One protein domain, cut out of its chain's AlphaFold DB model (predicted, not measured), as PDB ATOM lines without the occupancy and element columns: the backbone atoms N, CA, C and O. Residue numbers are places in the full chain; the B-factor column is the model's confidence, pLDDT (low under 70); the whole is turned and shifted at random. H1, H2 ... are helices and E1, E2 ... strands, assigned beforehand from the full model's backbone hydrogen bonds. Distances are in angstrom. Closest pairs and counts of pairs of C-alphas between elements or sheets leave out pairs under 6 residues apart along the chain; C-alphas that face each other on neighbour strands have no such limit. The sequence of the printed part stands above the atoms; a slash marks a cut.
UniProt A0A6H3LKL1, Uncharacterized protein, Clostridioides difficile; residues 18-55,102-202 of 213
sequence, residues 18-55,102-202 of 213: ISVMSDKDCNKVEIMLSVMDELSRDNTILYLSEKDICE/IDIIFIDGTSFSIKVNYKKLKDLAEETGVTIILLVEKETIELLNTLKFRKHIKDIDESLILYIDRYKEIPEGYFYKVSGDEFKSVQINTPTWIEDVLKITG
ATOM      1  N   ILE A  18      22.148  15.365  20.195       83.12
ATOM      2  CA  ILE A  18      21.601  16.650  19.769       83.12
ATOM      3  C   ILE A  18      22.155  16.958  18.383       83.12
ATOM      4  O   ILE A  18      23.362  16.903  18.164       83.12
ATOM      5  N   SER A  19      21.289  17.306  17.436       83.62
ATOM      6  CA  SER A  19      21.718  17.824  16.141       83.62
ATOM      7  C   SER A  19      21.430  19.313  16.044       83.62
ATOM      8  O   SER A  19      20.313  19.751  16.310       83.62
ATOM      9  N   VAL A  20      22.432  20.080  15.631       79.69
ATOM     10  CA  VAL A  20      22.308  21.495  15.285       79.69
ATOM     11  C   VAL A  20      22.409  21.594  13.770       79.69
ATOM     12  O   VAL A  20      23.452  21.284  13.206       79.69
ATOM     13  N   MET A  21      21.324  21.968  13.100       80.94
ATOM     14  CA  MET A  21      21.246  22.027  11.642       80.94
ATOM     15  C   MET A  21      21.100  23.466  11.163       80.94
ATOM     16  O   MET A  21      20.279  24.206  11.704       80.94
ATOM     17  N   SER A  22      21.820  23.844  10.111       77.56
ATOM     18  CA  SER A  22      21.628  25.140   9.457       77.56
ATOM     19  C   SER A  22      21.699  25.058   7.935       77.56
ATOM     20  O   SER A  22      22.264  24.122   7.367       77.56
ATOM     21  N   ASP A  23      21.130  26.073   7.288       75.75
ATOM     22  CA  ASP A  23      21.464  26.458   5.911       75.75
ATOM     23  C   ASP A  23      22.977  26.765   5.807       75.75
ATOM     24  O   ASP A  23      23.577  27.269   6.768       75.75
ATOM     25  N   LYS A  24      23.582  26.445   4.653       67.56
ATOM     26  CA  LYS A  24      24.984  26.704   4.288       67.56
ATOM     27  C   LYS A  24      25.466  28.121   4.546       67.56
ATOM     28  O   LYS A  24      26.615  28.336   4.930       67.56
ATOM     29  N   ASP A  25      24.579  29.086   4.374       61.97
ATOM     30  CA  ASP A  25      24.934  30.491   4.494       61.97
ATOM     31  C   ASP A  25      24.718  31.058   5.912       61.97
ATOM     32  O   ASP A  25      24.753  32.278   6.109       61.97
ATOM     33  N   CYS A  26      24.458  30.201   6.905       61.78
ATOM     34  CA  CYS A  26      24.453  30.587   8.314       61.78
ATOM     35  C   CYS A  26      25.880  30.508   8.872       61.78
ATOM     36  O   CYS A  26      26.597  29.545   8.606       61.78
ATOM     37  N   ASN A  27      26.311  31.502   9.659       62.19
ATOM     38  CA  ASN A  27      27.653  31.541  10.252       62.19
ATOM     39  C   ASN A  27      27.826  30.434  11.313       62.19
ATOM     40  O   ASN A  27      27.696  30.656  12.516       62.19
ATOM     41  N   LYS A  28      28.082  29.208  10.850       61.72
ATOM     42  CA  LYS A  28      28.075  27.967  11.634       61.72
ATOM     43  C   LYS A  28      29.053  27.961  12.810       61.72
ATOM     44  O   LYS A  28      28.751  27.393  13.856       61.72
ATOM     45  N   VAL A  29      30.182  28.651  12.656       55.75
ATOM     46  CA  VAL A  29      31.194  28.823  13.706       55.75
ATOM     47  C   VAL A  29      30.624  29.647  14.859       55.75
ATOM     48  O   VAL A  29      30.859  29.326  16.014       55.75
ATOM     49  N   GLU A  30      29.811  30.658  14.569       58.88
ATOM     50  CA  GLU A  30      29.204  31.521  15.585       58.88
ATOM     51  C   GLU A  30      28.112  30.792  16.386       58.88
ATOM     52  O   GLU A  30      28.054  30.919  17.609       58.88
ATOM     53  N   ILE A  31      27.307  29.950  15.718       59.44
ATOM     54  CA  ILE A  31      26.335  29.050  16.376       59.44
ATOM     55  C   ILE A  31      27.055  28.139  17.353       59.44
ATOM     56  O   ILE A  31      26.682  28.020  18.518       59.44
ATOM     57  N   MET A  32      28.086  27.482  16.837       61.44
ATOM     58  CA  MET A  32      28.883  26.516  17.557       61.44
ATOM     59  C   MET A  32      29.549  27.153  18.770       61.44
ATOM     60  O   MET A  32      29.375  26.645  19.869       61.44
ATOM     61  N   LEU A  33      30.243  28.281  18.595       57.03
ATOM     62  CA  LEU A  33      30.906  28.989  19.689       57.03
ATOM     63  C   LEU A  33      29.909  29.446  20.755       57.03
ATOM     64  O   LEU A  33      30.208  29.336  21.937       57.03
ATOM     65  N   SER A  34      28.708  29.876  20.363       57.41
ATOM     66  CA  SER A  34      27.676  30.310  21.313       57.41
ATOM     67  C   SER A  34      27.084  29.145  22.113       57.41
ATOM     68  O   SER A  34      26.874  29.256  23.318       57.41
ATOM     69  N   VAL A  35      26.836  28.005  21.459       59.28
ATOM     70  CA  VAL A  35      26.373  26.778  22.131       59.28
ATOM     71  C   VAL A  35      27.475  26.208  23.028       59.28
ATOM     72  O   VAL A  35      27.197  25.775  24.144       59.28
ATOM     73  N   MET A  36      28.726  26.223  22.563       55.31
ATOM     74  CA  MET A  36      29.879  25.738  23.317       55.31
ATOM     75  C   MET A  36      30.201  26.620  24.524       55.31
ATOM     76  O   MET A  36      30.422  26.063  25.593       55.31
ATOM     77  N   ASP A  37      30.203  27.952  24.394       54.03
ATOM     78  CA  ASP A  37      30.502  28.871  25.504       54.03
ATOM     79  C   ASP A  37      29.547  28.634  26.676       54.03
ATOM     80  O   ASP A  37      29.988  28.443  27.807       54.03
ATOM     81  N   GLU A  38      28.247  28.518  26.402       53.59
ATOM     82  CA  GLU A  38      27.265  28.296  27.461       53.59
ATOM     83  C   GLU A  38      27.366  26.911  28.102       53.59
ATOM     84  O   GLU A  38      27.267  26.781  29.323       53.59
ATOM     85  N   LEU A  39      27.627  25.871  27.309       55.31
ATOM     86  CA  LEU A  39      27.779  24.517  27.836       55.31
ATOM     87  C   LEU A  39      29.113  24.326  28.578       55.31
ATOM     88  O   LEU A  39      29.162  23.571  29.547       55.31
ATOM     89  N   SER A  40      30.182  25.011  28.166       51.16
ATOM     90  CA  SER A  40      31.541  24.833  28.704       51.16
ATOM     91  C   SER A  40      31.705  25.317  30.143       51.16
ATOM     92  O   SER A  40      32.653  24.932  30.822       51.16
ATOM     93  N   ARG A  41      30.764  26.133  30.635       57.12
ATOM     94  CA  ARG A  41      30.815  26.717  31.984       57.12
ATOM     95  C   ARG A  41      30.713  25.675  33.098       57.12
ATOM     96  O   ARG A  41      31.281  25.892  34.163       57.12
ATOM     97  N   ASP A  42      30.042  24.555  32.836       54.59
ATOM     98  CA  ASP A  42      29.807  23.483  33.812       54.59
ATOM     99  C   ASP A  42      30.239  22.091  33.306       54.59
ATOM    100  O   ASP A  42      30.053  21.103  34.017       54.59
ATOM    101  N   ASN A  43      30.790  21.988  32.089       60.91
ATOM    102  CA  ASN A  43      31.035  20.710  31.414       60.91
ATOM    103  C   ASN A  43      32.421  20.653  30.764       60.91
ATOM    104  O   ASN A  43      32.899  21.633  30.190       60.91
ATOM    105  N   THR A  44      33.026  19.466  30.758       66.56
ATOM    106  CA  THR A  44      34.219  19.182  29.952       66.56
ATOM    107  C   THR A  44      33.794  18.899  28.512       66.56
ATOM    108  O   THR A  44      33.133  17.890  28.238       66.56
ATOM    109  N   ILE A  45      34.172  19.790  27.593       64.69
ATOM    110  CA  ILE A  45      33.812  19.705  26.174       64.69
ATOM    111  C   ILE A  45      35.010  19.249  25.349       64.69
ATOM    112  O   ILE A  45      36.080  19.849  25.409       64.69
ATOM    113  N   LEU A  46      34.800  18.224  24.526       71.56
ATOM    114  CA  LEU A  46      35.709  17.863  23.446       71.56
ATOM    115  C   LEU A  46      35.148  18.361  22.113       71.56
ATOM    116  O   LEU A  46      33.973  18.148  21.823       71.56
ATOM    117  N   TYR A  47      35.991  18.973  21.288       72.19
ATOM    118  CA  TYR A  47      35.609  19.507  19.984       72.19
ATOM    119  C   TYR A  47      36.312  18.766  18.843       72.19
ATOM    120  O   TYR A  47      37.529  18.595  18.875       72.19
ATOM    121  N   LEU A  48      35.544  18.330  17.841       72.38
ATOM    122  CA  LEU A  48      36.032  17.605  16.669       72.38
ATOM    123  C   LEU A  48      35.720  18.400  15.397       72.38
ATOM    124  O   LEU A  48      34.549  18.551  15.053       72.38
ATOM    125  N   SER A  49      36.744  18.866  14.685       68.25
ATOM    126  CA  SER A  49      36.616  19.550  13.389       68.25
ATOM    127  C   SER A  49      37.795  19.240  12.477       68.25
ATOM    128  O   SER A  49      38.846  18.814  12.941       68.25
ATOM    129  N   GLU A  50      37.601  19.465  11.178       56.72
ATOM    130  CA  GLU A  50      38.637  19.376  10.141       56.72
ATOM    131  C   GLU A  50      39.676  20.504  10.253       56.72
ATOM    132  O   GLU A  50      40.785  20.376   9.739       56.72
ATOM    133  N   LYS A  51      39.324  21.629  10.891       53.91
ATOM    134  CA  LYS A  51      40.204  22.798  11.009       53.91
ATOM    135  C   LYS A  51      40.738  22.934  12.426       53.91
ATOM    136  O   LYS A  51      39.993  22.781  13.391       53.91
ATOM    137  N   ASP A  52      42.015  23.290  12.536       48.25
ATOM    138  CA  ASP A  52      42.653  23.621  13.808       48.25
ATOM    139  C   ASP A  52      41.969  24.841  14.433       48.25
ATOM    140  O   ASP A  52      42.066  25.953  13.908       48.25
ATOM    141  N   ILE A  53      41.262  24.643  15.551       49.75
ATOM    142  CA  ILE A  53      40.649  25.749  16.305       49.75
ATOM    143  C   ILE A  53      41.421  26.054  17.604       49.75
ATOM    144  O   ILE A  53      41.332  27.179  18.078       49.75
ATOM    145  N   CYS A  54      42.244  25.136  18.144       44.75
ATOM    146  CA  CYS A  54      43.176  25.429  19.252       44.75
ATOM    147  C   CYS A  54      44.219  24.314  19.496       44.75
ATOM    148  O   CYS A  54      43.953  23.145  19.237       44.75
ATOM    149  N   GLU A  55      45.383  24.671  20.059       43.91
ATOM    150  CA  GLU A  55      46.567  23.802  20.256       43.91
ATOM    151  C   GLU A  55      46.446  22.745  21.379       43.91
ATOM    152  O   GLU A  55      47.341  21.910  21.555       43.91
ATOM    153  N   ILE A 102      34.848  13.369  30.011       73.31
ATOM    154  CA  ILE A 102      34.129  14.076  28.939       73.31
ATOM    155  C   ILE A 102      32.628  14.060  29.241       73.31
ATOM    156  O   ILE A 102      32.030  12.990  29.359       73.31
ATOM    157  N   ASP A 103      32.023  15.243  29.299       70.25
ATOM    158  CA  ASP A 103      30.578  15.406  29.456       70.25
ATOM    159  C   ASP A 103      29.901  15.581  28.088       70.25
ATOM    160  O   ASP A 103      28.814  15.045  27.837       70.25
ATOM    161  N   ILE A 104      30.565  16.312  27.183       74.25
ATOM    162  CA  ILE A 104      30.023  16.699  25.880       74.25
ATOM    163  C   ILE A 104      31.078  16.508  24.788       74.25
ATOM    164  O   ILE A 104      32.214  16.958  24.920       74.25
ATOM    165  N   ILE A 105      30.682  15.889  23.676       78.12
ATOM    166  CA  ILE A 105      31.459  15.878  22.434       78.12
ATOM    167  C   ILE A 105      30.717  16.704  21.399       78.12
ATOM    168  O   ILE A 105      29.596  16.376  21.018       78.12
ATOM    169  N   PHE A 106      31.369  17.749  20.918       76.25
ATOM    170  CA  PHE A 106      30.899  18.564  19.818       76.25
ATOM    171  C   PHE A 106      31.581  18.108  18.525       76.25
ATOM    172  O   PHE A 106      32.806  18.044  18.447       76.25
ATOM    173  N   ILE A 107      30.785  17.776  17.514       79.25
ATOM    174  CA  ILE A 107      31.239  17.255  16.226       79.25
ATOM    175  C   ILE A 107      30.825  18.235  15.135       79.25
ATOM    176  O   ILE A 107      29.634  18.426  14.880       79.25
ATOM    177  N   ASP A 108      31.808  18.815  14.457       74.56
ATOM    178  CA  ASP A 108      31.604  19.588  13.241       74.56
ATOM    179  C   ASP A 108      31.352  18.650  12.051       74.56
ATOM    180  O   ASP A 108      32.258  18.248  11.326       74.56
ATOM    181  N   GLY A 109      30.090  18.276  11.853       70.94
ATOM    182  CA  GLY A 109      29.635  17.459  10.730       70.94
ATOM    183  C   GLY A 109      29.559  18.187   9.392       70.94
ATOM    184  O   GLY A 109      29.033  17.609   8.447       70.94
ATOM    185  N   THR A 110      30.032  19.433   9.280       66.56
ATOM    186  CA  THR A 110      29.948  20.194   8.019       66.56
ATOM    187  C   THR A 110      31.040  19.797   7.027       66.56
ATOM    188  O   THR A 110      30.795  19.738   5.823       66.56
ATOM    189  N   SER A 111      32.214  19.433   7.542       54.03
ATOM    190  CA  SER A 111      33.349  18.914   6.772       54.03
ATOM    191  C   SER A 111      33.213  17.433   6.419       54.03
ATOM    192  O   SER A 111      33.672  16.968   5.376       54.03
ATOM    193  N   PHE A 112      32.533  16.671   7.273       56.59
ATOM    194  CA  PHE A 112      32.209  15.280   7.001       56.59
ATOM    195  C   PHE A 112      30.930  15.265   6.155       56.59
ATOM    196  O   PHE A 112      29.833  15.299   6.699       56.59
ATOM    197  N   SER A 113      31.034  15.186   4.825       52.91
ATOM    198  CA  SER A 113      29.888  15.083   3.888       52.91
ATOM    199  C   SER A 113      29.054  13.783   4.030       52.91
ATOM    200  O   SER A 113      28.483  13.250   3.077       52.91
ATOM    201  N   ILE A 114      28.995  13.211   5.231       54.09
ATOM    202  CA  ILE A 114      28.704  11.811   5.488       54.09
ATOM    203  C   ILE A 114      27.241  11.610   5.869       54.09
ATOM    204  O   ILE A 114      26.651  12.318   6.682       54.09
ATOM    205  N   LYS A 115      26.702  10.510   5.339       64.75
ATOM    206  CA  LYS A 115      25.535   9.772   5.832       64.75
ATOM    207  C   LYS A 115      25.764   9.319   7.280       64.75
ATOM    208  O   LYS A 115      26.031   8.142   7.533       64.75
ATOM    209  N   VAL A 116      25.723  10.253   8.227       71.81
ATOM    210  CA  VAL A 116      25.828   9.961   9.653       71.81
ATOM    211  C   VAL A 116      24.742   8.958  10.016       71.81
ATOM    212  O   VAL A 116      23.557   9.165   9.751       71.81
ATOM    213  N   ASN A 117      25.150   7.843  10.615       81.31
ATOM    214  CA  ASN A 117      24.200   6.899  11.173       81.31
ATOM    215  C   ASN A 117      23.773   7.412  12.553       81.31
ATOM    216  O   ASN A 117      24.382   7.064  13.564       81.31
ATOM    217  N   TYR A 118      22.746   8.267  12.567       84.56
ATOM    218  CA  TYR A 118      22.216   8.888  13.784       84.56
ATOM    219  C   TYR A 118      21.875   7.853  14.858       84.56
ATOM    220  O   TYR A 118      22.223   8.054  16.013       84.56
ATOM    221  N   LYS A 119      21.322   6.697  14.467       88.44
ATOM    222  CA  LYS A 119      21.014   5.610  15.400       88.44
ATOM    223  C   LYS A 119      22.254   5.127  16.150       88.44
ATOM    224  O   LYS A 119      22.239   5.058  17.368       88.44
ATOM    225  N   LYS A 120      23.347   4.848  15.438       89.00
ATOM    226  CA  LYS A 120      24.603   4.406  16.064       89.00
ATOM    227  C   LYS A 120      25.205   5.460  16.992       89.00
ATOM    228  O   LYS A 120      25.737   5.108  18.038       89.00
ATOM    229  N   LEU A 121      25.133   6.740  16.618       88.38
ATOM    230  CA  LEU A 121      25.604   7.827  17.483       88.38
ATOM    231  C   LEU A 121      24.728   7.993  18.724       88.38
ATOM    232  O   LEU A 121      25.256   8.228  19.806       88.38
ATOM    233  N   LYS A 122      23.411   7.841  18.579       90.44
ATOM    234  CA  LYS A 122      22.475   7.859  19.698       90.44
ATOM    235  C   LYS A 122      22.741   6.704  20.658       90.44
ATOM    236  O   LYS A 122      22.961   6.954  21.837       90.44
ATOM    237  N   ASP A 123      22.817   5.478  20.141       90.88
ATOM    238  CA  ASP A 123      23.126   4.284  20.936       90.88
ATOM    239  C   ASP A 123      24.456   4.473  21.702       90.88
ATOM    240  O   ASP A 123      24.556   4.138  22.880       90.88
ATOM    241  N   LEU A 124      25.469   5.077  21.061       90.56
ATOM    242  CA  LEU A 124      26.748   5.410  21.695       90.56
ATOM    243  C   LEU A 124      26.615   6.462  22.812       90.56
ATOM    244  O   LEU A 124      27.220   6.302  23.875       90.56
ATOM    245  N   ALA A 125      25.863   7.540  22.578       88.75
ATOM    246  CA  ALA A 125      25.627   8.586  23.573       88.75
ATOM    247  C   ALA A 125      24.932   8.009  24.818       88.75
ATOM    248  O   ALA A 125      25.375   8.231  25.947       88.75
ATOM    249  N   GLU A 126      23.896   7.194  24.608       88.75
ATOM    250  CA  GLU A 126      23.162   6.517  25.678       88.75
ATOM    251  C   GLU A 126      24.059   5.546  26.463       88.75
ATOM    252  O   GLU A 126      24.089   5.589  27.695       88.75
ATOM    253  N   GLU A 127      24.844   4.715  25.765       89.75
ATOM    254  CA  GLU A 127      25.760   3.740  26.375       89.75
ATOM    255  C   GLU A 127      26.826   4.411  27.251       89.75
ATOM    256  O   GLU A 127      27.166   3.921  28.332       89.75
ATOM    257  N   THR A 128      27.379   5.530  26.786       85.19
ATOM    258  CA  THR A 128      28.525   6.182  27.434       85.19
ATOM    259  C   THR A 128      28.117   7.219  28.479       85.19
ATOM    260  O   THR A 128      28.900   7.530  29.389       85.19
ATOM    261  N   GLY A 129      26.888   7.731  28.407       84.19
ATOM    262  CA  GLY A 129      26.447   8.861  29.221       84.19
ATOM    263  C   GLY A 129      26.991  10.211  28.735       84.19
ATOM    264  O   GLY A 129      26.892  11.183  29.473       84.19
ATOM    265  N   VAL A 130      27.606  10.262  27.548       84.00
ATOM    266  CA  VAL A 130      28.182  11.478  26.955       84.00
ATOM    267  C   VAL A 130      27.148  12.128  26.047       84.00
ATOM    268  O   VAL A 130      26.516  11.451  25.235       84.00
ATOM    269  N   THR A 131      26.977  13.444  26.152       84.81
ATOM    270  CA  THR A 131      26.132  14.177  25.201       84.81
ATOM    271  C   THR A 131      26.911  14.431  23.920       84.81
ATOM    272  O   THR A 131      27.978  15.034  23.943       84.81
ATOM    273  N   ILE A 132      26.377  13.984  22.789       85.06
ATOM    274  CA  ILE A 132      26.965  14.221  21.473       85.06
ATOM    275  C   ILE A 132      26.167  15.327  20.796       85.06
ATOM    276  O   ILE A 132      24.962  15.194  20.587       85.06
ATOM    277  N   ILE A 133      26.846  16.412  20.438       81.69
ATOM    278  CA  ILE A 133      26.285  17.521  19.672       81.69
ATOM    279  C   ILE A 133      26.874  17.459  18.271       81.69
ATOM    280  O   ILE A 133      28.080  17.592  18.096       81.69
ATOM    281  N   LEU A 134      26.024  17.248  17.274       82.50
ATOM    282  CA  LEU A 134      26.423  17.151  15.877       82.50
ATOM    283  C   LEU A 134      25.935  18.372  15.101       82.50
ATOM    284  O   LEU A 134      24.730  18.552  14.905       82.50
ATOM    285  N   LEU A 135      26.881  19.166  14.612       78.94
ATOM    286  CA  LEU A 135      26.621  20.253  13.682       78.94
ATOM    287  C   LEU A 135      26.448  19.687  12.271       78.94
ATOM    288  O   LEU A 135      27.277  18.910  11.809       78.94
ATOM    289  N   VAL A 136      25.373  20.055  11.587       79.44
ATOM    290  CA  VAL A 136      25.069  19.577  10.239       79.44
ATOM    291  C   VAL A 136      24.700  20.763   9.368       79.44
ATOM    292  O   VAL A 136      23.788  21.525   9.676       79.44
ATOM    293  N   GLU A 137      25.375  20.880   8.238       77.38
ATOM    294  CA  GLU A 137      25.039  21.866   7.222       77.38
ATOM    295  C   GLU A 137      24.228  21.187   6.120       77.38
ATOM    296  O   GLU A 137      24.564  20.086   5.677       77.38
ATOM    297  N   LYS A 138      23.129  21.815   5.706       78.25
ATOM    298  CA  LYS A 138      22.249  21.288   4.661       78.25
ATOM    299  C   LYS A 138      21.942  22.359   3.633       78.25
ATOM    300  O   LYS A 138      21.844  23.540   3.958       78.25
ATOM    301  N   GLU A 139      21.704  21.922   2.401       80.00
ATOM    302  CA  GLU A 139      21.044  22.778   1.419       80.00
ATOM    303  C   GLU A 139      19.652  23.173   1.932       80.00
ATOM    304  O   GLU A 139      18.955  22.370   2.564       80.00
ATOM    305  N   THR A 140      19.198  24.384   1.607       79.81
ATOM    306  CA  THR A 140      17.899  24.906   2.061       79.81
ATOM    307  C   THR A 140      16.744  23.940   1.791       79.81
ATOM    308  O   THR A 140      15.909  23.696   2.662       79.81
ATOM    309  N   ILE A 141      16.721  23.305   0.616       81.38
ATOM    310  CA  ILE A 141      15.679  22.331   0.264       81.38
ATOM    311  C   ILE A 141      15.703  21.082   1.163       81.38
ATOM    312  O   ILE A 141      14.650  20.554   1.530       81.38
ATOM    313  N   GLU A 142      16.883  20.613   1.563       79.81
ATOM    314  CA  GLU A 142      17.054  19.457   2.449       79.81
ATOM    315  C   GLU A 142      16.665  19.794   3.892       79.81
ATOM    316  O   GLU A 142      16.068  18.969   4.595       79.81
ATOM    317  N   LEU A 143      16.952  21.024   4.324       79.56
ATOM    318  CA  LEU A 143      16.538  21.558   5.617       79.56
ATOM    319  C   LEU A 143      15.007  21.647   5.713       79.56
ATOM    320  O   LEU A 143      14.403  21.101   6.641       79.56
ATOM    321  N   LEU A 144      14.359  22.235   4.702       80.94
ATOM    322  CA  LEU A 144      12.898  22.321   4.607       80.94
ATOM    323  C   LEU A 144      12.246  20.933   4.534       80.94
ATOM    324  O   LEU A 144      11.230  20.684   5.191       80.94
ATOM    325  N   ASN A 145      12.847  19.993   3.798       82.69
ATOM    326  CA  ASN A 145      12.393  18.603   3.779       82.69
ATOM    327  C   ASN A 145      12.528  17.936   5.155       82.69
ATOM    328  O   ASN A 145      11.639  17.185   5.547       82.69
ATOM    329  N   THR A 146      13.577  18.243   5.920       80.88
ATOM    330  CA  THR A 146      13.742  17.745   7.297       80.88
ATOM    331  C   THR A 146      12.610  18.252   8.203       80.88
ATOM    332  O   THR A 146      11.994  17.462   8.922       80.88
ATOM    333  N   LEU A 147      12.265  19.541   8.107       79.25
ATOM    334  CA  LEU A 147      11.150  20.147   8.849       79.25
ATOM    335  C   LEU A 147       9.786  19.569   8.441       79.25
ATOM    336  O   LEU A 147       8.919  19.342   9.289       79.25
ATOM    337  N   LYS A 148       9.592  19.297   7.146       80.25
ATOM    338  CA  LYS A 148       8.352  18.721   6.605       80.25
ATOM    339  C   LYS A 148       8.197  17.241   6.961       80.25
ATOM    340  O   LYS A 148       7.101  16.799   7.308       80.25
ATOM    341  N   PHE A 149       9.286  16.476   6.913       75.94
ATOM    342  CA  PHE A 149       9.309  15.022   7.084       75.94
ATOM    343  C   PHE A 149      10.036  14.606   8.370       75.94
ATOM    344  O   PHE A 149      10.967  13.798   8.364       75.94
ATOM    345  N   ARG A 150       9.522  15.086   9.510       70.75
ATOM    346  CA  ARG A 150      10.022  14.828  10.880       70.75
ATOM    347  C   ARG A 150      10.206  13.346  11.253       70.75
ATOM    348  O   ARG A 150      10.895  13.028  12.211       70.75
ATOM    349  N   LYS A 151       9.650  12.403  10.482       60.72
ATOM    350  CA  LYS A 151       9.880  10.958  10.678       60.72
ATOM    351  C   LYS A 151      11.345  10.540  10.476       60.72
ATOM    352  O   LYS A 151      11.715   9.485  10.980       60.72
ATOM    353  N   HIS A 152      12.154  11.332   9.768       59.50
ATOM    354  CA  HIS A 152      13.561  11.017   9.482       59.50
ATOM    355  C   HIS A 152      14.546  11.410  10.594       59.50
ATOM    356  O   HIS A 152      15.718  11.072  10.492       59.50
ATOM    357  N   ILE A 153      14.086  12.077  11.658       69.88
ATOM    358  CA  ILE A 153      14.920  12.508  12.797       69.88
ATOM    359  C   ILE A 153      14.616  11.736  14.090       69.88
ATOM    360  O   ILE A 153      15.004  12.161  15.167       69.88
ATOM    361  N   LYS A 154      13.937  10.583  14.006       75.06
ATOM    362  CA  LYS A 154      13.584   9.756  15.180       75.06
ATOM    363  C   LYS A 154      14.787   9.223  15.956       75.06
ATOM    364  O   LYS A 154      14.679   8.951  17.146       75.06
ATOM    365  N   ASP A 155      15.910   9.070  15.269       84.31
ATOM    366  CA  ASP A 155      17.161   8.606  15.857       84.31
ATOM    367  C   ASP A 155      17.984   9.764  16.460       84.31
ATOM    368  O   ASP A 155      19.158   9.586  16.760       84.31
ATOM    369  N   ILE A 156      17.386  10.951  16.628       82.75
ATOM    370  CA  ILE A 156      17.974  12.137  17.261       82.75
ATOM    371  C   ILE A 156      17.065  12.528  18.432       82.75
ATOM    372  O   ILE A 156      15.848  12.613  18.267       82.75
ATOM    373  N   ASP A 157      17.632  12.759  19.617       84.25
ATOM    374  CA  ASP A 157      16.843  13.147  20.794       84.25
ATOM    375  C   ASP A 157      16.314  14.578  20.670       84.25
ATOM    376  O   ASP A 157      15.155  14.857  20.987       84.25
ATOM    377  N   GLU A 158      17.157  15.480  20.168       84.12
ATOM    378  CA  GLU A 158      16.807  16.879  19.950       84.12
ATOM    379  C   GLU A 158      17.435  17.420  18.662       84.12
ATOM    380  O   GLU A 158      18.630  17.274  18.425       84.12
ATOM    381  N   SER A 159      16.625  18.054  17.815       81.25
ATOM    382  CA  SER A 159      17.084  18.764  16.620       81.25
ATOM    383  C   SER A 159      16.805  20.255  16.764       81.25
ATOM    384  O   SER A 159      15.648  20.665  16.865       81.25
ATOM    385  N   LEU A 160      17.867  21.053  16.745       80.06
ATOM    386  CA  LEU A 160      17.842  22.508  16.706       80.06
ATOM    387  C   LEU A 160      18.130  22.937  15.271       80.06
ATOM    388  O   LEU A 160      19.193  22.634  14.744       80.06
ATOM    389  N   ILE A 161      17.179  23.584  14.609       79.19
ATOM    390  CA  ILE A 161      17.237  23.850  13.172       79.19
ATOM    391  C   ILE A 161      17.117  25.352  12.943       79.19
ATOM    392  O   ILE A 161      16.115  25.961  13.314       79.19
ATOM    393  N   LEU A 162      18.122  25.926  12.298       76.75
ATOM    394  CA  LEU A 162      18.176  27.326  11.914       76.75
ATOM    395  C   LEU A 162      17.972  27.476  10.406       76.75
ATOM    396  O   LEU A 162      18.690  26.871   9.613       76.75
ATOM    397  N   TYR A 163      17.030  28.323  10.017       77.75
ATOM    398  CA  TYR A 163      16.701  28.602   8.622       77.75
ATOM    399  C   TYR A 163      16.617  30.110   8.388       77.75
ATOM    400  O   TYR A 163      16.054  30.822   9.214       77.75
ATOM    401  N   ILE A 164      17.131  30.597   7.258       74.25
ATOM    402  CA  ILE A 164      16.955  31.987   6.826       74.25
ATOM    403  C   ILE A 164      16.181  31.977   5.507       74.25
ATOM    404  O   ILE A 164      16.672  31.497   4.490       74.25
ATOM    405  N   ASP A 165      14.971  32.530   5.515       74.56
ATOM    406  CA  ASP A 165      14.164  32.713   4.316       74.56
ATOM    407  C   ASP A 165      14.658  33.923   3.523       74.56
ATOM    408  O   ASP A 165      14.297  35.068   3.797       74.56
ATOM    409  N   ARG A 166      15.511  33.655   2.535       72.38
ATOM    410  CA  ARG A 166      16.090  34.667   1.639       72.38
ATOM    411  C   ARG A 166      15.233  34.947   0.407       72.38
ATOM    412  O   ARG A 166      15.595  35.802  -0.394       72.38
ATOM    413  N   TYR A 167      14.123  34.232   0.230       76.88
ATOM    414  CA  TYR A 167      13.229  34.433  -0.912       76.88
ATOM    415  C   TYR A 167      12.277  35.621  -0.716       76.88
ATOM    416  O   TYR A 167      11.561  35.999  -1.643       76.88
ATOM    417  N   LYS A 168      12.266  36.212   0.481       71.31
ATOM    418  CA  LYS A 168      11.521  37.428   0.810       71.31
ATOM    419  C   LYS A 168      12.306  38.687   0.446       71.31
ATOM    420  O   LYS A 168      13.531  38.686   0.437       71.31
ATOM    421  N   GLU A 169      11.577  39.779   0.210       74.56
ATOM    422  CA  GLU A 169      12.153  41.114  -0.028       74.56
ATOM    423  C   GLU A 169      13.053  41.565   1.135       74.56
ATOM    424  O   GLU A 169      14.104  42.165   0.919       74.56
ATOM    425  N   ILE A 170      12.669  41.209   2.364       73.25
ATOM    426  CA  ILE A 170      13.486  41.334   3.571       73.25
ATOM    427  C   ILE A 170      13.709  39.915   4.109       73.25
ATOM    428  O   ILE A 170      12.722  39.261   4.458       73.25
ATOM    429  N   PRO A 171      14.959  39.417   4.168       70.88
ATOM    430  CA  PRO A 171      15.235  38.087   4.693       70.88
ATOM    431  C   PRO A 171      14.761  37.919   6.138       70.88
ATOM    432  O   PRO A 171      14.983  38.796   6.974       70.88
ATOM    433  N   GLU A 172      14.167  36.771   6.451       75.19
ATOM    434  CA  GLU A 172      13.669  36.458   7.795       75.19
ATOM    435  C   GLU A 172      14.314  35.183   8.338       75.19
ATOM    436  O   GLU A 172      14.385  34.174   7.643       75.19
ATOM    437  N   GLY A 173      14.753  35.200   9.595       75.12
ATOM    438  CA  GLY A 173      15.289  34.013  10.250       75.12
ATOM    439  C   GLY A 173      14.218  33.236  11.019       75.12
ATOM    440  O   GLY A 173      13.279  33.802  11.580       75.12
ATOM    441  N   TYR A 174      14.403  31.924  11.108       77.06
ATOM    442  CA  TYR A 174      13.558  31.007  11.860       77.06
ATOM    443  C   TYR A 174      14.403  30.004  12.640       77.06
ATOM    444  O   TYR A 174      15.353  29.420  12.115       77.06
ATOM    445  N   PHE A 175      14.006  29.762  13.886       76.75
ATOM    446  CA  PHE A 175      14.535  28.697  14.724       76.75
ATOM    447  C   PHE A 175      13.449  27.664  15.005       76.75
ATOM    448  O   PHE A 175      12.351  27.999  15.463       76.75
ATOM    449  N   TYR A 176      13.768  26.399  14.770       78.31
ATOM    450  CA  TYR A 176      12.896  25.275  15.054       78.31
ATOM    451  C   TYR A 176      13.564  24.331  16.042       78.31
ATOM    452  O   TYR A 176      14.732  23.983  15.894       78.31
ATOM    453  N   LYS A 177      12.793  23.862  17.020       79.62
ATOM    454  CA  LYS A 177      13.187  22.784  17.923       79.62
ATOM    455  C   LYS A 177      12.268  21.594  17.699       79.62
ATOM    456  O   LYS A 177      11.043  21.746  17.715       79.62
ATOM    457  N   VAL A 178      12.862  20.420  17.503       78.19
ATOM    458  CA  VAL A 178      12.142  19.149  17.403       78.19
ATOM    459  C   VAL A 178      12.673  18.175  18.447       78.19
ATOM    460  O   VAL A 178      13.874  17.919  18.483       78.19
ATOM    461  N   SER A 179      11.785  17.627  19.275       81.06
ATOM    462  CA  SER A 179      12.125  16.672  20.338       81.06
ATOM    463  C   SER A 179      11.043  15.595  20.412       81.06
ATOM    464  O   SER A 179       9.939  15.843  20.896       81.06
ATOM    465  N   GLY A 180      11.327  14.397  19.895       75.62
ATOM    466  CA  GLY A 180      10.297  13.369  19.713       75.62
ATOM    467  C   GLY A 180       9.147  13.873  18.828       75.62
ATOM    468  O   GLY A 180       9.370  14.250  17.678       75.62
ATOM    469  N   ASP A 181       7.925  13.897  19.369       75.88
ATOM    470  CA  ASP A 181       6.738  14.436  18.683       75.88
ATOM    471  C   ASP A 181       6.540  15.952  18.903       75.88
ATOM    472  O   ASP A 181       5.694  16.569  18.250       75.88
ATOM    473  N   GLU A 182       7.309  16.576  19.803       79.88
ATOM    474  CA  GLU A 182       7.214  18.008  20.086       79.88
ATOM    475  C   GLU A 182       7.892  18.829  18.983       79.88
ATOM    476  O   GLU A 182       9.036  18.575  18.601       79.88
ATOM    477  N   PHE A 183       7.190  19.856  18.501       81.31
ATOM    478  CA  PHE A 183       7.697  20.801  17.515       81.31
ATOM    479  C   PHE A 183       7.406  22.238  17.941       81.31
ATOM    480  O   PHE A 183       6.248  22.612  18.137       81.31
ATOM    481  N   LYS A 184       8.458  23.050  18.023       80.44
ATOM    482  CA  LYS A 184       8.385  24.484  18.317       80.44
ATOM    483  C   LYS A 184       9.072  25.271  17.213       80.44
ATOM    484  O   LYS A 184      10.104  24.846  16.701       80.44
ATOM    485  N   SER A 185       8.509  26.423  16.871       80.31
ATOM    486  CA  SER A 185       9.064  27.351  15.887       80.31
ATOM    487  C   SER A 185       8.986  28.775  16.408       80.31
ATOM    488  O   SER A 185       7.938  29.175  16.919       80.31
ATOM    489  N   VAL A 186      10.052  29.542  16.227       73.69
ATOM    490  CA  VAL A 186      10.110  30.960  16.586       73.69
ATOM    491  C   VAL A 186      10.789  31.720  15.454       73.69
ATOM    492  O   VAL A 186      11.776  31.250  14.889       73.69
ATOM    493  N   GLN A 187      10.239  32.878  15.104       73.25
ATOM    494  CA  GLN A 187      10.892  33.812  14.195       73.25
ATOM    495  C   GLN A 187      11.997  34.548  14.954       73.25
ATOM    496  O   GLN A 187      11.786  34.981  16.085       73.25
ATOM    497  N   ILE A 188      13.160  34.678  14.332       67.12
ATOM    498  CA  ILE A 188      14.347  35.312  14.912       67.12
ATOM    499  C   ILE A 188      14.763  36.487  14.024       67.12
ATOM    500  O   ILE A 188      14.689  36.414  12.794       67.12
ATOM    501  N   ASN A 189      15.208  37.577  14.646       59.72
ATOM    502  CA  ASN A 189      15.718  38.727  13.906       59.72
ATOM    503  C   ASN A 189      17.190  38.498  13.537       59.72
ATOM    504  O   ASN A 189      18.039  38.258  14.396       59.72
ATOM    505  N   THR A 190      17.521  38.595  12.254       51.41
ATOM    506  CA  THR A 190      18.906  38.707  11.779       51.41
ATOM    507  C   THR A 190      19.370  40.156  12.013       51.41
ATOM    508  O   THR A 190      18.659  41.067  11.589       51.41
ATOM    509  N   PRO A 191      20.497  40.445  12.710       49.12
ATOM    510  CA  PRO A 191      21.629  39.585  13.087       49.12
ATOM    511  C   PRO A 191      21.680  39.114  14.564       49.12
ATOM    512  O   PRO A 191      22.646  38.463  14.940       49.12
ATOM    513  N   THR A 192      20.675  39.387  15.403       48.16
ATOM    514  CA  THR A 192      20.688  39.108  16.866       48.16
ATOM    515  C   THR A 192      20.179  37.718  17.272       48.16
ATOM    516  O   THR A 192      20.003  37.423  18.451       48.16
ATOM    517  N   TRP A 193      19.925  36.851  16.301       50.75
ATOM    518  CA  TRP A 193      19.267  35.555  16.464       50.75
ATOM    519  C   TRP A 193      19.905  34.603  17.486       50.75
ATOM    520  O   TRP A 193      19.187  33.786  18.060       50.75
ATOM    521  N   ILE A 194      21.207  34.710  17.758       48.97
ATOM    522  CA  ILE A 194      21.887  33.921  18.799       48.97
ATOM    523  C   ILE A 194      21.251  34.164  20.174       48.97
ATOM    524  O   ILE A 194      20.976  33.210  20.899       48.97
ATOM    525  N   GLU A 195      20.926  35.415  20.513       48.56
ATOM    526  CA  GLU A 195      20.273  35.741  21.786       48.56
ATOM    527  C   GLU A 195      18.874  35.124  21.887       48.56
ATOM    528  O   GLU A 195      18.471  34.654  22.953       48.56
ATOM    529  N   ASP A 196      18.130  35.084  20.782       48.56
ATOM    530  CA  ASP A 196      16.791  34.499  20.750       48.56
ATOM    531  C   ASP A 196      16.848  32.965  20.843       48.56
ATOM    532  O   ASP A 196      16.079  32.364  21.597       48.56
ATOM    533  N   VAL A 197      17.817  32.319  20.184       47.38
ATOM    534  CA  VAL A 197      18.084  30.872  20.305       47.38
ATOM    535  C   VAL A 197      18.428  30.485  21.750       47.38
ATOM    536  O   VAL A 197      17.893  29.499  22.274       47.38
ATOM    537  N   LEU A 198      19.254  31.284  22.432       48.00
ATOM    538  CA  LEU A 198      19.603  31.075  23.843       48.00
ATOM    539  C   LEU A 198      18.387  31.226  24.774       48.00
ATOM    540  O   LEU A 198      18.239  30.462  25.733       48.00
ATOM    541  N   LYS A 199      17.463  32.150  24.466       51.09
ATOM    542  CA  LYS A 199      16.212  32.315  25.224       51.09
ATOM    543  C   LYS A 199      15.246  31.143  25.036       51.09
ATOM    544  O   LYS A 199      14.618  30.710  26.001       51.09
ATOM    545  N   ILE A 200      15.123  30.623  23.814       48.16
ATOM    546  CA  ILE A 200      14.139  29.585  23.453       48.16
ATOM    547  C   ILE A 200      14.543  28.201  23.965       48.16
ATOM    548  O   ILE A 200      13.694  27.406  24.374       48.16
ATOM    549  N   THR A 201      15.835  27.893  23.928       44.19
ATOM    550  CA  THR A 201      16.352  26.576  24.324       44.19
ATOM    551  C   THR A 201      16.388  26.385  25.843       44.19
ATOM    552  O   THR A 201      16.471  25.251  26.309       44.19
ATOM    553  N   GLY A 202      16.276  27.471  26.623       44.62
ATOM    554  CA  GLY A 202      16.396  27.440  28.084       44.62
ATOM    555  C   GLY A 202      17.823  27.163  28.570       44.62
ATOM    556  O   GLY A 202      18.027  26.958  29.764       44.62
TER     557      GLY A 202
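AT A GLANCE: This is residues 18 to 55 and 102 to 202 of the 213 residues of an uncharacterized protein of Clostridioides difficile (UniProt A0A6H3LKL1). A twisted sheet of seven strands forms the middle layer of a three-layer slab, with H1 and H5 over one face and H2 and H3 over the other, while the four-residue H4 only grazes the sheet. E2, E3, E4, E1 and E5 run parallel in one part of the sheet, and E6 and E7 fold back and forth beside E5 to complete it. The printed part has 139 residues, and its named elements follow in the order E1, H1, E2, E3, H2, E4, H3, H4, E5, E6, E7, H5, five helices and seven strands, of the class mixed, helices and strands. The sheet is mixed, in the order E2, E3, E4, E1, E5, E6, E7. The whole is compact, with a radius of gyration of the C-alphas of 14.8 A and spans of 46 by 34 by 29 A.

IN THESE COORDINATES: The printed part begins with E1, residues 18 to 23, whose C-alpha 18 is at (21.601, 16.650, 19.769). H1, residues 28 to 40, is the longest helix, 17.7 A from first to last C-alpha. E2 holds residues 45 to 48 and E3, after the cut, residues 104 to 108. H2, residues 118 to 128, measures 15.3 A, and E4, residues 131 to 138, 22.1 A. H3, residues 140 to 148, and H4, residues 150 to 153, come next. E5, residues 158 to 165, measures 22.4 A; E6, residues 172 to 179, 23.5 A; and E7, residues 182 to 188, 19.4 A. H5, residues 193 to 201, ends at C-alpha 201, (16.352, 26.576, 24.324).

HOW THE PARTS SIT: In the sheet, E1 is parallel to E4, with N 20 and O 134 2.9 A apart, and to E5, with N 21 and O 160 2.8 A apart. E3 is parallel to E4, N 107 to O 133 2.8 A, and to the edge strand E2, N 48 to O 106 2.8 A. E5, E6 and E7 form a meander, each strand the antiparallel neighbour of the one before; its hairpins are E5 and E6, N 161 to O 176 2.8 A, and E6 and E7, N 175 to O 186 2.9 A. H1 lies over E4 at a height over the sheet of 7.9 A, and its closest C-alphas to E4 are those of Met 32 and Leu 135, 7.7 A. H5 is on the same face, over E6, with the C-alphas of Phe 175 and Val 197 closest at 7.0 A. H1 and H5 are close but not clearly touching, Ile 31 and Ile 194 having the closest C-alphas at 7.0 A. On the opposite face, H3 lies over E1 and E5, slantwise to the strands at 39 degrees to E1 on the local plane. H2, on the same face as H3, runs along the strands, over E1 and only just over E4, on which 3 of its 11 C-alphas fall. H2 and H3 are apart. E3, H2 and E4 make a strand-helix-strand unit, two parallel neighbour strands with a helix between, with a right-handed crossover. The split units E1, H1, E2 and E4, H3, H4, E5, whose strands are not neighbours, are right-handed too. In H1, H2, H3 and H5 every O i to N i+4 pair is within hydrogen-bond range; H4 is too short for such a pair.

THE WHOLE: The two C-alphas farthest apart, those of Glu 127 and Glu 169, are 47.7 A from each other. Residues 56 to 101 are not printed, and C-alphas 55 and 102 are 18.0 A apart across the cut. Of the links that are printed whole, none is long. The mean pLDDT of the printed part is 70.4; 53 residues are under 70, among them residues 24 to 45 and 188 to 202.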